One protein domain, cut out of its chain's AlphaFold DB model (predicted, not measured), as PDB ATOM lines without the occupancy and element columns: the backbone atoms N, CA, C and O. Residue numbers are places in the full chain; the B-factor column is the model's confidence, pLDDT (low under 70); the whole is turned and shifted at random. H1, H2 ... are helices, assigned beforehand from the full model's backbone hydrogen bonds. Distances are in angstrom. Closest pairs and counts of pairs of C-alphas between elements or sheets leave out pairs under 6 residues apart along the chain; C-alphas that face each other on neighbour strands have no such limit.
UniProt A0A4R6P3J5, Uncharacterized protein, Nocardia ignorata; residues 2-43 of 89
ATOM      1  N   SER A   2      43.058  44.171  38.181       44.47
ATOM      2  CA  SER A   2      41.911  43.263  38.285       44.47
ATOM      3  C   SER A   2      41.718  42.658  36.902       44.47
ATOM      4  O   SER A   2      41.564  43.429  35.953       44.47
ATOM      5  N   ASP A   3      41.800  41.335  36.778       50.34
ATOM      6  CA  ASP A   3      41.445  40.655  35.533       50.34
ATOM      7  C   ASP A   3      40.000  41.042  35.204       50.34
ATOM      8  O   ASP A   3      39.085  40.831  36.006       50.34
ATOM      9  N   ARG A   4      39.817  41.750  34.087       63.41
ATOM     10  CA  ARG A   4      38.496  42.164  33.617       63.41
ATOM     11  C   ARG A   4      37.810  40.934  33.028       63.41
ATOM     12  O   ARG A   4      38.438  40.191  32.281       63.41
ATOM     13  N   ILE A   5      36.550  40.725  33.394       65.25
ATOM     14  CA  ILE A   5      35.703  39.673  32.821       65.25
ATOM     15  C   ILE A   5      35.475  40.022  31.350       65.25
ATOM     16  O   ILE A   5      35.058  41.146  31.069       65.25
ATOM     17  N   THR A   6      35.767  39.092  30.442       68.62
ATOM     18  CA  THR A   6      35.527  39.279  29.003       68.62
ATOM     19  C   THR A   6      34.046  39.116  28.665       68.62
ATOM     20  O   THR A   6      33.290  38.501  29.423       68.62
ATOM     21  N   ASP A   7      33.620  39.621  27.511       63.03
ATOM     22  CA  ASP A   7      32.238  39.453  27.052       63.03
ATOM     23  C   ASP A   7      31.889  37.997  26.750       63.03
ATOM     24  O   ASP A   7      30.782  37.559  27.049       63.03
ATOM     25  N   GLU A   8      32.850  37.202  26.280       66.94
ATOM     26  CA  GLU A   8      32.685  35.755  26.110       66.94
ATOM     27  C   GLU A   8      32.427  35.058  27.461       66.94
ATOM     28  O   GLU A   8      31.522  34.230  27.593       66.94
ATOM     29  N   GLN A   9      33.168  35.447  28.509       67.75
ATOM     30  CA  GLN A   9      32.930  34.957  29.867       67.75
ATOM     31  C   GLN A   9      31.558  35.400  30.377       67.75
ATOM     32  O   GLN A   9      30.839  34.594  30.963       67.75
ATOM     33  N   LEU A  10      31.164  36.647  30.119       69.75
ATOM     34  CA  LEU A  10      29.849  37.151  30.494       69.75
ATOM     35  C   LEU A  10      28.713  36.434  29.761       69.75
ATOM     36  O   LEU A  10      27.714  36.111  30.393       69.75
ATOM     37  N   ALA A  11      28.836  36.194  28.458       72.62
ATOM     38  CA  ALA A  11      27.829  35.504  27.664       72.62
ATOM     39  C   ALA A  11      27.628  34.075  28.180       72.62
ATOM     40  O   ALA A  11      26.494  33.661  28.423       72.62
ATOM     41  N   GLY A  12      28.725  33.365  28.470       76.69
ATOM     42  CA  GLY A  12      28.667  32.053  29.113       76.69
ATOM     43  C   GLY A  12      28.034  32.105  30.507       76.69
ATOM     44  O   GLY A  12      27.295  31.202  30.893       76.69
ATOM     45  N   TRP A  13      28.268  33.179  31.265       74.44
ATOM     46  CA  TRP A  13      27.640  33.389  32.569       74.44
ATOM     47  C   TRP A  13      26.145  33.699  32.444       74.44
ATOM     48  O   TRP A  13      25.352  33.139  33.188       74.44
ATOM     49  N   LEU A  14      25.732  34.524  31.484       71.50
ATOM     50  CA  LEU A  14      24.322  34.802  31.202       71.50
ATOM     51  C   LEU A  14      23.581  33.548  30.737       71.50
ATOM     52  O   LEU A  14      22.452  33.325  31.152       71.50
ATOM     53  N   GLU A  15      24.206  32.699  29.924       78.06
ATOM     54  CA  GLU A  15      23.619  31.411  29.556       78.06
ATOM     55  C   GLU A  15      23.501  30.494  30.781       78.06
ATOM     56  O   GLU A  15      22.435  29.926  31.035       78.06
ATOM     57  N   TYR A  16      24.555  30.414  31.598       71.88
ATOM     58  CA  TYR A  16      24.547  29.654  32.847       71.88
ATOM     59  C   TYR A  16      23.485  30.161  33.836       71.88
ATOM     60  O   TYR A  16      22.860  29.346  34.504       71.88
ATOM     61  N   SER A  17      23.217  31.471  33.870       69.75
ATOM     62  CA  SER A  17      22.216  32.111  34.739       69.75
ATOM     63  C   SER A  17      20.780  31.618  34.486       69.75
ATOM     64  O   SER A  17      19.913  31.676  35.362       69.75
ATOM     65  N   THR A  18      20.522  31.092  33.282       73.19
ATOM     66  CA  THR A  18      19.219  30.533  32.894       73.19
ATOM     67  C   THR A  18      19.013  29.092  33.360       73.19
ATOM     68  O   THR A  18      17.877  28.602  33.363       73.19
ATOM     69  N   TYR A  19      20.081  28.397  33.765       77.56
ATOM     70  CA  TYR A  19      19.993  27.034  34.269       77.56
ATOM     71  C   TYR A  19      19.530  27.035  35.728       77.56
ATOM     72  O   TYR A  19      20.024  27.810  36.532       77.56
ATOM     73  N   PRO A  20      18.602  26.158  36.142       69.69
ATOM     74  CA  PRO A  20      18.209  26.064  37.543       69.69
ATOM     75  C   PRO A  20      19.312  25.372  38.360       69.69
ATOM     76  O   PRO A  20      19.247  24.169  38.616       69.69
ATOM     77  N   ASP A  21      20.324  26.138  38.756       76.81
ATOM     78  CA  ASP A  21      21.385  25.741  39.682       76.81
ATOM     79  C   ASP A  21      21.254  26.525  41.003       76.81
ATOM     80  O   ASP A  21      20.688  27.619  41.053       76.81
ATOM     81  N   THR A  22      21.732  25.956  42.104       76.81
ATOM     82  CA  THR A  22      21.670  26.567  43.444       76.81
ATOM     83  C   THR A  22      23.044  26.887  44.019       76.81
ATOM     84  O   THR A  22      23.129  27.266  45.186       76.81
ATOM     85  N   ASP A  23      24.114  26.699  43.243       86.31
ATOM     86  CA  ASP A  23      25.456  27.097  43.664       86.31
ATOM     87  C   ASP A  23      25.594  28.626  43.816       86.31
ATOM     88  O   ASP A  23      24.935  29.420  43.144       86.31
ATOM     89  N   GLU A  24      26.497  29.035  44.703       83.06
ATOM     90  CA  GLU A  24      26.858  30.425  44.978       83.06
ATOM     91  C   GLU A  24      27.339  31.146  43.712       83.06
ATOM     92  O   GLU A  24      26.961  32.293  43.473       83.06
ATOM     93  N   THR A  25      28.082  30.451  42.844       80.56
ATOM     94  CA  THR A  25      28.524  30.983  41.545       80.56
ATOM     95  C   THR A  25      27.337  31.408  40.683       80.56
ATOM     96  O   THR A  25      27.342  32.488  40.094       80.56
ATOM     97  N   HIS A  26      26.289  30.583  40.644       78.06
ATOM     98  CA  HIS A  26      25.088  30.844  39.861       78.06
ATOM     99  C   HIS A  26      24.285  32.035  40.403       78.06
ATOM    100  O   HIS A  26      23.775  32.851  39.632       78.06
ATOM    101  N   ALA A  27      24.211  32.179  41.730       80.56
ATOM    102  CA  ALA A  27      23.564  33.323  42.367       80.56
ATOM    103  C   ALA A  27      24.298  34.642  42.061       80.56
ATOM    104  O   ALA A  27      23.662  35.616  41.660       80.56
ATOM    105  N   LEU A  28      25.630  34.654  42.177       84.38
ATOM    106  CA  LEU A  28      26.458  35.834  41.900       84.38
ATOM    107  C   LEU A  28      26.389  36.260  40.430       84.38
ATOM    108  O   LEU A  28      26.314  37.448  40.122       84.38
ATOM    109  N   VAL A  29      26.379  35.291  39.515       83.12
ATOM    110  CA  VAL A  29      26.234  35.536  38.078       83.12
ATOM    111  C   VAL A  29      24.870  36.151  37.747       83.12
ATOM    112  O   VAL A  29      24.808  37.137  37.010       83.12
ATOM    113  N   ASN A  30      23.789  35.622  38.324       79.44
ATOM    114  CA  ASN A  30      22.445  36.188  38.174       79.44
ATOM    115  C   ASN A  30      22.353  37.619  38.716       79.44
ATOM    116  O   ASN A  30      21.759  38.494  38.084       79.44
ATOM    117  N   GLU A  31      22.954  37.874  39.878       86.56
ATOM    118  CA  GLU A  31      22.994  39.210  40.465       86.56
ATOM    119  C   GLU A  31      23.772  40.193  39.579       86.56
ATOM    120  O   GLU A  31      23.275  41.281  39.286       86.56
ATOM    121  N   LEU A  32      24.942  39.796  39.069       85.38
ATOM    122  CA  LEU A  32      25.744  40.619  38.162       85.38
ATOM    123  C   LEU A  32      24.996  40.940  36.861       85.38
ATOM    124  O   LEU A  32      24.977  42.094  36.429       85.38
ATOM    125  N   ALA A  33      24.364  39.933  36.252       80.38
ATOM    126  CA  ALA A  33      23.527  40.103  35.069       80.38
ATOM    127  C   ALA A  33      22.417  41.129  35.322       80.38
ATOM    128  O   ALA A  33      22.245  42.081  34.557       80.38
ATOM    129  N   ARG A  34      21.721  40.993  36.457       82.50
ATOM    130  CA  ARG A  34      20.636  41.895  36.832       82.50
ATOM    131  C   ARG A  34      21.116  43.325  37.065       82.50
ATOM    132  O   ARG A  34      20.430  44.268  36.675       82.50
ATOM    133  N   LEU A  35      22.274  43.504  37.696       85.56
ATOM    134  CA  LEU A  35      22.861  44.826  37.912       85.56
ATOM    135  C   LEU A  35      23.221  45.502  36.586       85.56
ATOM    136  O   LEU A  35      22.925  46.682  36.427       85.56
ATOM    137  N   ARG A  36      23.781  44.766  35.616       81.25
ATOM    138  CA  ARG A  36      24.081  45.306  34.279       81.25
ATOM    139  C   ARG A  36      22.825  45.803  33.561       81.25
ATOM    140  O   ARG A  36      22.833  46.920  33.053       81.25
ATOM    141  N   GLU A  37      21.744  45.023  33.575       80.44
ATOM    142  CA  GLU A  37      20.458  45.438  32.992       80.44
ATOM    143  C   GLU A  37      19.929  46.728  33.627       80.44
ATOM    144  O   GLU A  37      19.500  47.646  32.930       80.44
ATOM    145  N   LEU A  38      19.967  46.814  34.961       85.19
ATOM    146  CA  LEU A  38      19.513  48.002  35.680       85.19
ATOM    147  C   LEU A  38      20.378  49.216  35.337       85.19
ATOM    148  O   LEU A  38      19.841  50.285  35.067       85.19
ATOM    149  N   VAL A  39      21.700  49.056  35.297       85.38
ATOM    150  CA  VAL A  39      22.625  50.127  34.912       85.38
ATOM    151  C   VAL A  39      22.326  50.631  33.497       85.38
ATOM    152  O   VAL A  39      22.197  51.836  33.306       85.38
ATOM    153  N   ALA A  40      22.119  49.732  32.530       80.88
ATOM    154  CA  ALA A  40      21.762  50.104  31.159       80.88
ATOM    155  C   ALA A  40      20.401  50.824  31.061       80.88
ATOM    156  O   ALA A  40      20.216  51.675  30.199       80.88
ATOM    157  N   MET A  41      19.445  50.518  31.944       83.19
ATOM    158  CA  MET A  41      18.146  51.204  31.990       83.19
ATOM    159  C   MET A  41      18.193  52.597  32.632       83.19
ATOM    160  O   MET A  41      17.341  53.429  32.325       83.19
ATOM    161  N   PHE A  42      19.108  52.820  33.578       84.00
ATOM    162  CA  PHE A  42      19.186  54.059  34.361       84.00
ATOM    163  C   PHE A  42      20.246  55.041  33.859       84.00
ATOM    164  O   PHE A  42      20.309  56.156  34.378       84.00
ATOM    165  N   ILE A  43      21.059  54.648  32.874       87.81
ATOM    166  CA  ILE A  43      22.006  55.549  32.224       87.81
ATOM    167  C   ILE A  43      21.260  56.734  31.598       87.81
ATOM    168  O   ILE A  43      20.222  56.562  30.953       87.81
TER     169      ILE A  43
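AT A GLANCE: This is residues 2 to 43 of the 89 residues of an uncharacterized protein of Nocardia ignorata (UniProt A0A4R6P3J5). Two helices of unequal length make a V: the long H2 is one arm, the shorter H1 is the other, and the link of residues 18 to 23 joins them at the narrow end. Residues 35 to 43, of which 35 to 42 belong to H2, stick out as a free arm, and residues 2 to 6 make a tail before H1. The printed part has 42 residues with two named helices, H1 then H2, and no named strand; its class is all helix. It is only just compact, close to loose, with a radius of gyration of the C-alphas of 10.9 A, and spans 31 by 22 by 16 A.

IN THESE COORDINATES: H2, the longest helix, holds residues 24 to 42 and measures 27.0 A from C-alpha 24 at (26.858, 30.425, 44.978) to C-alpha 42 at (19.186, 54.059, 34.361). H1 holds residues 7 to 17 and measures 14.6 A, beginning with C-alpha 7 at (32.238, 39.453, 27.052).

HOW THE PARTS SIT: H2 touches H1 with residues 26 to 33 alone, with 9 pairs of C-alphas within 8 A. The closest C-alphas of the two, those of Ser 17 and Asn 30, are 5.3 A apart. Their lines stand at a steep tilt of 67 degrees, and they run opposite ways. Their centres are 11.2 A apart. In H1 and H2 every O i to N i+4 pair is within hydrogen-bond range.

THE WHOLE: The two C-alphas farthest apart, those of Thr 22 and Ile 43, are 31.1 A apart. The printed part, residues 2 to 43, has no cut. The link from H1 to H2, 6 residues, is short but not tight. Residues 2 to 9, of which 7 to 9 belong to H1, stand free, and so do residues 19 to 24. The mean pLDDT of the printed part is 76.0; it is under 70 at residues 2 to 10, 17 and 20.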